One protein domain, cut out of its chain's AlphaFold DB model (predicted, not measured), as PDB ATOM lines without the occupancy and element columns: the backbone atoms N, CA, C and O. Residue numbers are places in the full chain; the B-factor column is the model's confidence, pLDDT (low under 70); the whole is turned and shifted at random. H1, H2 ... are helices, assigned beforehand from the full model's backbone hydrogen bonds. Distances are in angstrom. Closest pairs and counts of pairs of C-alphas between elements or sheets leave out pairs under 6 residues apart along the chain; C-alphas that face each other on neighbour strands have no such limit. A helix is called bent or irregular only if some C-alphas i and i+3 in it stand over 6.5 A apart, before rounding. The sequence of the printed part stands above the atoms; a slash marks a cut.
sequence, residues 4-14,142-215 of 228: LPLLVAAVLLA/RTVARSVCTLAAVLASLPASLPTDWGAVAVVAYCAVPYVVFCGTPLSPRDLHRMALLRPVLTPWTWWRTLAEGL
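What this domain is: This is residues 4 to 14 and 142 to 215 of the 228 residues of an uncharacterized protein of Actinomadura litoris (UniProt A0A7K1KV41). Two long helices, H2 and H3, meet near the link between them and spread apart as a V, with H1 side by side with H3. At the open end of the V, H4 folds back beside the later part of H3, and H5 turns away from there to pass the first part of H2, while residues 183 to 188 stick out as a loop. The printed part has 85 residues with five named helices, H1 to H5 in chain order, and no named strand; its class is all helix. It is only just compact, close to loose, with a radius of gyration of the C-alphas of 13.9 A and spans of 41 by 36 by 20 A.

How they stand to each other: H1, residues 4 to 14, touches H3, residues 166 to 182, at a shallow tilt of 4 degrees, the same way; their closest C-alphas, of Ala 9 and Ala 170, are 4.8 A apart. H2, residues 142 to 157, touches H1 with residues 153 to 157 alone, opposite ways at a steep tilt of 40 degrees, and the closest C-alphas are those of Pro 5 and Ser 157, 5.4 A apart. H2 and H3 form a helical hairpin at 37 degrees, only just a steep tilt; the closest C-alphas are those of Ser 157 and Gly 167, 5.4 A apart. H1, H2 and H3 are an up and down bundle, each running against the one before it in the chain. H3 has a kink of 41 degrees near residue 175 and is irregular, with C-alphas 175 and 178 7.1 A apart. H4, residues 192 to 197, makes a second helical hairpin with H3, touching residues 175 to 179 alone at a shallow tilt of 7 degrees; the closest C-alphas, of Cys 175 and Ala 196, are 4.9 A apart. H5, residues 199 to 212, only just touches H2, with 3 pairs of C-alphas within 8 A, the closest those of Val 144 and Trp 207 at 6.1 A. H1 is apart from H4 and H5. In H1, H2 and H4 every O i to N i+4 pair is within hydrogen-bond range, against 9 of 13 in H3 and 9 of 10 in H5.

Where its parts are: H1 begins at C-alpha 4 (236.730, 141.655, 191.594) and is 15.3 A long from first to last C-alpha. H2 is 22.9 A long and H3 25.3 A, H3 ending at C-alpha 182 (222.229, 156.096, 175.290). H4 has six residues, and H5, 19.5 A long, ends at C-alpha 212 (218.489, 129.399, 166.026).

The domain as a whole: The C-alphas of Pro 163 and Leu 215, the two farthest apart, are 43.4 A from each other. Residues 15 to 141 are not printed, and C-alphas 14 and 142 are 21.0 A apart across the cut. Of the links printed whole, H4 to H5 is tight, H2 to H3 and H3 to H4 are short, and none is long. The mean pLDDT of the printed part is 92.6, and no printed residue is under 70.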
ATOM      1  N   LEU A   4     237.077 142.205 192.911       90.69
ATOM      2  CA  LEU A   4     236.730 141.655 191.594       90.69
ATOM      3  C   LEU A   4     235.406 142.215 191.025       90.69
ATOM      4  O   LEU A   4     235.419 142.653 189.872       90.69
ATOM      5  N   PRO A   5     234.283 142.278 191.776       91.50
ATOM      6  CA  PRO A   5     233.033 142.850 191.264       91.50
ATOM      7  C   PRO A   5     233.174 144.329 190.892       91.50
ATOM      8  O   PRO A   5     232.611 144.768 189.891       91.50
ATOM      9  N   LEU A   6     233.970 145.084 191.660       93.38
ATOM     10  CA  LEU A   6     234.257 146.493 191.390       93.38
ATOM     11  C   LEU A   6     235.054 146.658 190.096       93.38
ATOM     12  O   LEU A   6     234.722 147.520 189.286       93.38
ATOM     13  N   LEU A   7     236.052 145.800 189.857       94.19
ATOM     14  CA  LEU A   7     236.804 145.813 188.604       94.19
ATOM     15  C   LEU A   7     235.903 145.476 187.410       94.19
ATOM     16  O   LEU A   7     235.937 146.184 186.404       94.19
ATOM     17  N   VAL A   8     235.058 144.444 187.520       94.56
ATOM     18  CA  VAL A   8     234.092 144.087 186.465       94.56
ATOM     19  C   VAL A   8     233.140 145.256 186.188       94.56
ATOM     20  O   VAL A   8     232.963 145.639 185.030       94.56
ATOM     21  N   ALA A   9     232.574 145.867 187.232       95.81
ATOM     22  CA  ALA A   9     231.704 147.032 187.107       95.81
ATOM     23  C   ALA A   9     232.418 148.215 186.429       95.81
ATOM     24  O   ALA A   9     231.879 148.796 185.486       95.81
ATOM     25  N   ALA A  10     233.647 148.534 186.846       96.69
ATOM     26  CA  ALA A  10     234.439 149.618 186.272       96.69
ATOM     27  C   ALA A  10     234.725 149.395 184.778       96.69
ATOM     28  O   ALA A  10     234.516 150.301 183.969       96.69
ATOM     29  N   VAL A  11     235.125 148.180 184.388       96.88
ATOM     30  CA  VAL A  11     235.376 147.824 182.980       96.88
ATOM     31  C   VAL A  11     234.099 147.935 182.139       96.88
ATOM     32  O   VAL A  11     234.136 148.488 181.038       96.88
ATOM     33  N   LEU A  12     232.957 147.463 182.653       97.12
ATOM     34  CA  LEU A  12     231.661 147.572 181.970       97.12
ATOM     35  C   LEU A  12     231.254 149.028 181.732       97.12
ATOM     36  O   LEU A  12     230.823 149.379 180.632       97.12
ATOM     37  N   LEU A  13     231.391 149.875 182.753       97.50
ATOM     38  CA  LEU A  13     231.045 151.293 182.669       97.50
ATOM     39  C   LEU A  13     232.008 152.057 181.752       97.50
ATOM     40  O   LEU A  13     231.566 152.919 180.992       97.50
ATOM     41  N   ALA A  14     233.295 151.705 181.748       97.31
ATOM     42  CA  ALA A  14     234.276 152.268 180.827       97.31
ATOM     43  C   ALA A  14     233.970 151.902 179.359       97.31
ATOM     44  O   ALA A  14     233.962 152.789 178.500       97.31
ATOM     45  N   ARG A 142     230.851 135.121 167.091       90.25
ATOM     46  CA  ARG A 142     231.780 135.988 167.850       90.25
ATOM     47  C   ARG A 142     231.042 137.039 168.683       90.25
ATOM     48  O   ARG A 142     231.432 137.322 169.814       90.25
ATOM     49  N   THR A 143     229.965 137.600 168.133       89.81
ATOM     50  CA  THR A 143     229.141 138.603 168.825       89.81
ATOM     51  C   THR A 143     228.453 138.002 170.051       89.81
ATOM     52  O   THR A 143     228.492 138.592 171.133       89.81
ATOM     53  N   VAL A 144     227.867 136.808 169.900       92.56
ATOM     54  CA  VAL A 144     227.259 136.057 171.005       92.56
ATOM     55  C   VAL A 144     228.321 135.667 172.033       92.56
ATOM     56  O   VAL A 144     228.138 135.978 173.205       92.56
ATOM     57  N   ALA A 145     229.458 135.101 171.612       92.56
ATOM     58  CA  ALA A 145     230.537 134.673 172.506       92.56
ATOM     59  C   ALA A 145     231.041 135.813 173.406       92.56
ATOM     60  O   ALA A 145     231.089 135.659 174.623       92.56
ATOM     61  N   ARG A 146     231.310 137.003 172.847       92.62
ATOM     62  CA  ARG A 146     231.710 138.176 173.647       92.62
ATOM     63  C   ARG A 146     230.660 138.541 174.700       92.62
ATOM     64  O   ARG A 146     230.999 138.872 175.838       92.62
ATOM     65  N   SER A 147     229.383 138.498 174.325       91.75
ATOM     66  CA  SER A 147     228.282 138.791 175.242       91.75
ATOM     67  C   SER A 147     228.142 137.720 176.332       91.75
ATOM     68  O   SER A 147     227.869 138.082 177.475       91.75
ATOM     69  N   VAL A 148     228.363 136.443 175.996       95.12
ATOM     70  CA  VAL A 148     228.381 135.310 176.935       95.12
ATOM     71  C   VAL A 148     229.500 135.483 177.954       95.12
ATOM     72  O   VAL A 148     229.219 135.456 179.147       95.12
ATOM     73  N   CYS A 149     230.732 135.755 177.513       95.56
ATOM     74  CA  CYS A 149     231.863 135.999 178.415       95.56
ATOM     75  C   CYS A 149     231.583 137.155 179.382       95.56
ATOM     76  O   CYS A 149     231.900 137.067 180.563       95.56
ATOM     77  N   THR A 150     230.943 138.222 178.892       94.44
ATOM     78  CA  THR A 150     230.575 139.376 179.724       94.44
ATOM     79  C   THR A 150     229.572 138.982 180.811       94.44
ATOM     80  O   THR A 150     229.774 139.312 181.976       94.44
ATOM     81  N   LEU A 151     228.501 138.262 180.453       95.00
ATOM     82  CA  LEU A 151     227.512 137.811 181.435       95.00
ATOM     83  C   LEU A 151     228.115 136.796 182.412       95.00
ATOM     84  O   LEU A 151     227.853 136.884 183.603       95.00
ATOM     85  N   ALA A 152     228.947 135.873 181.927       95.19
ATOM     86  CA  ALA A 152     229.628 134.891 182.761       95.19
ATOM     87  C   ALA A 152     230.537 135.566 183.797       95.19
ATOM     88  O   ALA A 152     230.486 135.193 184.962       95.19
ATOM     89  N   ALA A 153     231.292 136.603 183.415       93.88
ATOM     90  CA  ALA A 153     232.106 137.379 184.352       93.88
ATOM     91  C   ALA A 153     231.255 138.075 185.432       93.88
ATOM     92  O   ALA A 153     231.623 138.077 186.604       93.88
ATOM     93  N   VAL A 154     230.090 138.618 185.057       93.44
ATOM     94  CA  VAL A 154     229.136 139.208 186.012       93.44
ATOM     95  C   VAL A 154     228.582 138.142 186.959       93.44
ATOM     96  O   VAL A 154     228.601 138.342 188.170       93.44
ATOM     97  N   LEU A 155     228.142 136.991 186.446       93.81
ATOM     98  CA  LEU A 155     227.596 135.914 187.275       93.81
ATOM     99  C   LEU A 155     228.660 135.292 188.188       93.81
ATOM    100  O   LEU A 155     228.374 135.020 189.348       93.81
ATOM    101  N   ALA A 156     229.894 135.137 187.706       92.25
ATOM    102  CA  ALA A 156     231.018 134.639 188.498       92.25
ATOM    103  C   ALA A 156     231.391 135.576 189.662       92.25
ATOM    104  O   ALA A 156     231.955 135.127 190.657       92.25
ATOM    105  N   SER A 157     231.046 136.867 189.574       90.12
ATOM    106  CA  SER A 157     231.279 137.829 190.656       90.12
ATOM    107  C   SER A 157     230.314 137.675 191.843       90.12
ATOM    108  O   SER A 157     230.641 138.113 192.947       90.12
ATOM    109  N   LEU A 158     229.164 137.012 191.651       90.06
ATOM    110  CA  LEU A 158     228.174 136.773 192.706       90.06
ATOM    111  C   LEU A 158     228.710 135.858 193.825       90.06
ATOM    112  O   LEU A 158     228.763 136.315 194.967       90.06
ATOM    113  N   PRO A 159     229.174 134.619 193.553       87.38
ATOM    114  CA  PRO A 159     229.692 133.741 194.605       87.38
ATOM    115  C   PRO A 159     231.008 134.246 195.214       87.38
ATOM    116  O   PRO A 159     231.290 133.980 196.377       87.38
ATOM    117  N   ALA A 160     231.801 135.031 194.475       80.69
ATOM    118  CA  ALA A 160     233.038 135.630 194.989       80.69
ATOM    119  C   ALA A 160     232.808 136.666 196.116       80.69
ATOM    120  O   ALA A 160     233.771 137.110 196.747       80.69
ATOM    121  N   SER A 161     231.544 137.036 196.358       75.75
ATOM    122  CA  SER A 161     231.117 138.143 197.221       75.75
ATOM    123  C   SER A 161     230.227 137.696 198.392       75.75
ATOM    124  O   SER A 161     229.570 138.522 199.009       75.75
ATOM    125  N   LEU A 162     230.196 136.400 198.726       75.44
ATOM    126  CA  LEU A 162     229.289 135.828 199.738       75.44
ATOM    127  C   LEU A 162     229.304 136.473 201.150       75.44
ATOM    128  O   LEU A 162     228.279 136.372 201.816       75.44
ATOM    129  N   PRO A 163     230.369 137.155 201.626       78.69
ATOM    130  CA  PRO A 163     230.307 137.912 202.883       78.69
ATOM    131  C   PRO A 163     230.123 139.430 202.707       78.69
ATOM    132  O   PRO A 163     230.110 140.162 203.692       78.69
ATOM    133  N   THR A 164     230.081 139.957 201.483       75.38
ATOM    134  CA  THR A 164     230.091 141.404 201.242       75.38
ATOM    135  C   THR A 164     229.350 141.685 199.943       75.38
ATOM    136  O   THR A 164     229.866 141.343 198.887       75.38
ATOM    137  N   ASP A 165     228.170 142.308 200.002       84.31
ATOM    138  CA  ASP A 165     227.167 142.438 198.917       84.31
ATOM    139  C   ASP A 165     227.628 143.119 197.598       84.31
ATOM    140  O   ASP A 165     226.827 143.443 196.719       84.31
ATOM    141  N   TRP A 166     228.932 143.306 197.389       87.62
ATOM    142  CA  TRP A 166     229.562 143.837 196.182       87.62
ATOM    143  C   TRP A 166     229.218 143.070 194.901       87.62
ATOM    144  O   TRP A 166     229.273 143.652 193.818       87.62
ATOM    145  N   GLY A 167     228.814 141.799 194.985       86.94
ATOM    146  CA  GLY A 167     228.351 141.034 193.821       86.94
ATOM    147  C   GLY A 167     227.159 141.700 193.120       86.94
ATOM    148  O   GLY A 167     227.091 141.724 191.887       86.94
ATOM    149  N   ALA A 168     226.263 142.335 193.884       91.56
ATOM    150  CA  ALA A 168     225.128 143.073 193.334       91.56
ATOM    151  C   ALA A 168     225.572 144.288 192.503       91.56
ATOM    152  O   ALA A 168     224.923 144.625 191.513       91.56
ATOM    153  N   VAL A 169     226.714 144.906 192.833       93.81
ATOM    154  CA  VAL A 169     227.241 146.072 192.107       93.81
ATOM    155  C   VAL A 169     227.578 145.724 190.658       93.81
ATOM    156  O   VAL A 169     227.247 146.494 189.756       93.81
ATOM    157  N   ALA A 170     228.162 144.551 190.395       93.69
ATOM    158  CA  ALA A 170     228.455 144.114 189.028       93.69
ATOM    159  C   ALA A 170     227.173 143.880 188.208       93.69
ATOM    160  O   ALA A 170     227.114 144.246 187.031       93.69
ATOM    161  N   VAL A 171     226.126 143.326 188.831       95.12
ATOM    162  CA  VAL A 171     224.814 143.131 188.192       95.12
ATOM    163  C   VAL A 171     224.143 144.473 187.903       95.12
ATOM    164  O   VAL A 171     223.698 144.701 186.777       95.12
ATOM    165  N   VAL A 172     224.123 145.389 188.875       96.38
ATOM    166  CA  VAL A 172     223.580 146.743 188.700       96.38
ATOM    167  C   VAL A 172     224.329 147.475 187.588       96.38
ATOM    168  O   VAL A 172     223.688 148.025 186.693       96.38
ATOM    169  N   ALA A 173     225.664 147.420 187.571       96.88
ATOM    170  CA  ALA A 173     226.471 148.011 186.506       96.88
ATOM    171  C   ALA A 173     226.130 147.403 185.136       96.88
ATOM    172  O   ALA A 173     225.906 148.139 184.173       96.88
ATOM    173  N   TYR A 174     226.009 146.076 185.043       96.81
ATOM    174  CA  TYR A 174     225.611 145.380 183.816       96.81
ATOM    175  C   TYR A 174     224.231 145.824 183.297       96.81
ATOM    176  O   TYR A 174     224.057 146.036 182.086       96.81
ATOM    177  N   CYS A 175     223.266 146.016 184.197       96.94
ATOM    178  CA  CYS A 175     221.939 146.547 183.888       96.94
ATOM    179  C   CYS A 175     221.968 148.046 183.542       96.94
ATOM    180  O   CYS A 175     221.184 148.489 182.708       96.94
ATOM    181  N   ALA A 176     222.893 148.823 184.114       97.56
ATOM    182  CA  ALA A 176     223.030 150.261 183.878       97.56
ATOM    183  C   ALA A 176     223.680 150.607 182.527       97.56
ATOM    184  O   ALA A 176     223.430 151.684 181.985       97.56
ATOM    185  N   VAL A 177     224.482 149.704 181.948       97.56
ATOM    186  CA  VAL A 177     225.207 149.938 180.683       97.56
ATOM    187  C   VAL A 177     224.339 150.550 179.566       97.56
ATOM    188  O   VAL A 177     224.795 151.526 178.979       97.56
ATOM    189  N   PRO A 178     223.117 150.072 179.234       97.44
ATOM    190  CA  PRO A 178     222.311 150.689 178.179       97.44
ATOM    191  C   PRO A 178     221.968 152.154 178.477       97.44
ATOM    192  O   PRO A 178     222.049 152.984 177.576       97.44
ATOM    193  N   TYR A 179     221.662 152.499 179.730       98.12
ATOM    194  CA  TYR A 179     221.429 153.891 180.116       98.12
ATOM    195  C   TYR A 179     222.681 154.735 179.914       98.12
ATOM    196  O   TYR A 179     222.603 155.806 179.322       98.12
ATOM    197  N   VAL A 180     223.846 154.232 180.326       98.00
ATOM    198  CA  VAL A 180     225.118 154.941 180.133       98.00
ATOM    199  C   VAL A 180     225.417 155.147 178.647       98.00
ATOM    200  O   VAL A 180     225.838 156.233 178.264       98.00
ATOM    201  N   VAL A 181     225.172 154.140 177.801       97.62
ATOM    202  CA  VAL A 181     225.420 154.229 176.353       97.62
ATOM    203  C   VAL A 181     224.512 155.258 175.681       97.62
ATOM    204  O   VAL A 181     224.996 156.008 174.838       97.62
ATOM    205  N   PHE A 182     223.220 155.294 176.023       97.44
ATOM    206  CA  PHE A 182     222.229 156.096 175.290       97.44
ATOM    207  C   PHE A 182     221.867 157.435 175.945       97.44
ATOM    208  O   PHE A 182     221.229 158.273 175.306       97.44
ATOM    209  N   CYS A 183     222.302 157.688 177.181       97.12
ATOM    210  CA  CYS A 183     222.042 158.948 177.875       97.12
ATOM    211  C   CYS A 183     222.625 160.154 177.113       97.12
ATOM    212  O   CYS A 183     223.835 160.241 176.866       97.12
ATOM    213  N   GLY A 184     221.752 161.101 176.757       96.06
ATOM    214  CA  GLY A 184     222.106 162.316 176.016       96.06
ATOM    215  C   GLY A 184     222.595 162.058 174.589       96.06
ATOM    216  O   GLY A 184     223.304 162.891 174.035       96.06
ATOM    217  N   THR A 185     222.280 160.896 174.010       96.06
ATOM    218  CA  THR A 185     222.609 160.578 172.615       96.06
ATOM    219  C   THR A 185     221.402 160.792 171.700       96.06
ATOM    220  O   THR A 185     220.270 160.774 172.180       96.06
ATOM    221  N   PRO A 186     221.600 160.961 170.379       94.56
ATOM    222  CA  PRO A 186     220.482 161.116 169.447       94.56
ATOM    223  C   PRO A 186     219.653 159.842 169.240       94.56
ATOM    224  O   PRO A 186     218.580 159.897 168.642       94.56
ATOM    225  N   LEU A 187     220.146 158.687 169.697       94.31
ATOM    226  CA  LEU A 187     219.386 157.445 169.687       94.31
ATOM    227  C   LEU A 187     218.535 157.365 170.955       94.31
ATOM    228  O   LEU A 187     219.050 157.485 172.065       94.31
ATOM    229  N   SER A 188     217.247 157.079 170.786       94.56
ATOM    230  CA  SER A 188     216.283 156.873 171.867       94.56
ATOM    231  C   SER A 188     215.668 155.479 171.740       94.56
ATOM    232  O   SER A 188     214.561 155.339 171.208       94.56
ATOM    233  N   PRO A 189     216.365 154.421 172.201       94.12
ATOM    234  CA  PRO A 189     215.888 153.065 172.009       94.12
ATOM    235  C   PRO A 189     214.535 152.817 172.669       94.12
ATOM    236  O   PRO A 189     214.360 153.048 173.866       94.12
ATOM    237  N   ARG A 190     213.584 152.286 171.903       92.31
ATOM    238  CA  ARG A 190     212.182 152.152 172.336       92.31
ATOM    239  C   ARG A 190     211.948 151.217 173.528       92.31
ATOM    240  O   ARG A 190     210.950 151.347 174.223       92.31
ATOM    241  N   ASP A 191     212.831 150.246 173.750       94.31
ATOM    242  CA  ASP A 191     212.737 149.234 174.810       94.31
ATOM    243  C   ASP A 191     213.855 149.367 175.858       94.31
ATOM    244  O   ASP A 191     214.195 148.384 176.521       94.31
ATOM    245  N   LEU A 192     214.403 150.582 176.029       96.25
ATOM    246  CA  LEU A 192     215.522 150.883 176.934       96.25
ATOM    247  C   LEU A 192     215.321 150.321 178.339       96.25
ATOM    248  O   LEU A 192     216.127 149.511 178.796       96.25
ATOM    249  N   HIS A 193     214.222 150.695 178.992       96.88
ATOM    250  CA  HIS A 193     213.965 150.312 180.377       96.88
ATOM    251  C   HIS A 193     213.785 148.804 180.544       96.88
ATOM    252  O   HIS A 193     214.420 148.186 181.398       96.88
ATOM    253  N   ARG A 194     212.969 148.190 179.679       96.38
ATOM    254  CA  ARG A 194     212.701 146.748 179.720       96.38
ATOM    255  C   ARG A 194     213.976 145.942 179.495       96.38
ATOM    256  O   ARG A 194     214.227 144.985 180.224       96.38
ATOM    257  N   MET A 195     214.776 146.322 178.499       95.25
ATOM    258  CA  MET A 195     216.013 145.617 178.175       95.25
ATOM    259  C   MET A 195     217.094 145.829 179.238       95.25
ATOM    260  O   MET A 195     217.861 144.906 179.487       95.25
ATOM    261  N   ALA A 196     217.162 147.006 179.865       96.19
ATOM    262  CA  ALA A 196     218.107 147.292 180.941       96.19
ATOM    263  C   ALA A 196     217.798 146.485 182.213       96.19
ATOM    264  O   ALA A 196     218.694 145.842 182.752       96.19
ATOM    265  N   LEU A 197     216.533 146.460 182.651       96.00
ATOM    266  CA  LEU A 197     216.122 145.770 183.881       96.00
ATOM    267  C   LEU A 197     216.154 144.245 183.740       96.00
ATOM    268  O   LEU A 197     216.650 143.544 184.615       96.00
ATOM    269  N   LEU A 198     215.661 143.718 182.617       96.31
ATOM    270  CA  LEU A 198     215.565 142.273 182.394       96.31
ATOM    271  C   LEU A 198     216.786 141.708 181.664       96.31
ATOM    272  O   LEU A 198     216.741 140.593 181.143       96.31
ATOM    273  N   ARG A 199     217.883 142.464 181.595       94.69
ATOM    274  CA  ARG A 199     219.054 142.112 180.790       94.69
ATOM    275  C   ARG A 199     219.638 140.733 181.105       94.69
ATOM    276  O   ARG A 199     219.940 140.027 180.138       94.69
ATOM    277  N   PRO A 200     219.795 140.314 182.378       94.81
ATOM    278  CA  PRO A 200     220.338 138.993 182.698       94.81
ATOM    279  C   PRO A 200     219.520 137.842 182.096       94.81
ATOM    280  O   PRO A 200     220.089 136.810 181.760       94.81
ATOM    281  N   VAL A 201     218.215 138.047 181.884       96.06
ATOM    282  CA  VAL A 201     217.283 137.039 181.352       96.06
ATOM    283  C   VAL A 201     217.075 137.190 179.841       96.06
ATOM    284  O   VAL A 201     217.154 136.222 179.086       96.06
ATOM    285  N   LEU A 202     216.849 138.417 179.361       93.88
ATOM    286  CA  LEU A 202     216.590 138.683 177.944       93.88
ATOM    287  C   LEU A 202     217.831 138.471 177.075       93.88
ATOM    288  O   LEU A 202     217.700 138.090 175.914       93.88
ATOM    289  N   THR A 203     219.034 138.695 177.610       93.69
ATOM    290  CA  THR A 203     220.262 138.543 176.819       93.69
ATOM    291  C   THR A 203     220.470 137.081 176.388       93.69
ATOM    292  O   THR A 203     220.552 136.863 175.175       93.69
ATOM    293  N   PRO A 204     220.432 136.076 177.289       95.19
ATOM    294  CA  PRO A 204     220.440 134.662 176.900       95.19
ATOM    295  C   PRO A 204     219.359 134.288 175.889       95.19
ATOM    296  O   PRO A 204     219.653 133.664 174.868       95.19
ATOM    297  N   TRP A 205     218.125 134.748 176.110       94.44
ATOM    298  CA  TRP A 205     217.020 134.506 175.183       94.44
ATOM    299  C   TRP A 205     217.311 135.051 173.775       94.44
ATOM    300  O   TRP A 205     217.065 134.386 172.766       94.44
ATOM    301  N   THR A 206     217.886 136.255 173.682       91.69
ATOM    302  CA  THR A 206     218.262 136.842 172.387       91.69
ATOM    303  C   THR A 206     219.405 136.087 171.712       91.69
ATOM    304  O   THR A 206     219.403 135.996 170.483       91.69
ATOM    305  N   TRP A 207     220.368 135.533 172.462       93.56
ATOM    306  CA  TRP A 207     221.427 134.689 171.898       93.56
ATOM    307  C   TRP A 207     220.843 133.429 171.289       93.56
ATOM    308  O   TRP A 207     221.109 133.160 170.120       93.56
ATOM    309  N   TRP A 208     219.999 132.725 172.047       93.81
ATOM    310  CA  TRP A 208     219.319 131.520 171.588       93.81
ATOM    311  C   TRP A 208     218.580 131.773 170.274       93.81
ATOM    312  O   TRP A 208     218.834 131.090 169.286       93.81
ATOM    313  N   ARG A 209     217.760 132.832 170.206       90.38
ATOM    314  CA  ARG A 209     217.089 133.214 168.952       90.38
ATOM    315  C   ARG A 209     218.059 133.538 167.819       90.38
ATOM    316  O   ARG A 209     217.818 133.132 166.690       90.38
ATOM    317  N   THR A 210     219.142 134.263 168.104       88.75
ATOM    318  CA  THR A 210     220.124 134.647 167.074       88.75
ATOM    319  C   THR A 210     220.838 133.421 166.501       88.75
ATOM    320  O   THR A 210     221.090 133.366 165.300       88.75
ATOM    321  N   LEU A 211     221.157 132.439 167.345       89.81
ATOM    322  CA  LEU A 211     221.780 131.183 166.932       89.81
ATOM    323  C   LEU A 211     220.786 130.282 166.193       89.81
ATOM    324  O   LEU A 211     221.136 129.753 165.142       89.81
ATOM    325  N   ALA A 212     219.543 130.181 166.671       89.25
ATOM    326  CA  ALA A 212     218.489 129.399 166.026       89.25
ATOM    327  C   ALA A 212     218.167 129.903 164.606       89.25
ATOM    328  O   ALA A 212     218.000 129.095 163.700       89.25
ATOM    329  N   GLU A 213     218.160 131.224 164.378       85.19
ATOM    330  CA  GLU A 213     218.044 131.821 163.032       85.19
ATOM    331  C   GLU A 213     219.260 131.540 162.134       85.19
ATOM    332  O   GLU A 213     219.187 131.674 160.912       85.19
ATOM    333  N   GLY A 214     220.411 131.241 162.737       75.62
ATOM    334  CA  GLY A 214     221.660 130.985 162.034       75.62
ATOM    335  C   GLY A 214     221.848 129.532 161.618       75.62
ATOM    336  O   GLY A 214     222.669 129.284 160.732       75.62
ATOM    337  N   LEU A 215     221.113 128.605 162.233       80.88
ATOM    338  CA  LEU A 215     221.156 127.200 161.867       80.88
ATOM    339  C   LEU A 215     220.595 127.040 160.448       80.88
ATOM    340  O   LEU A 215     219.541 127.609 160.148       80.88
TER     341      LEU A 215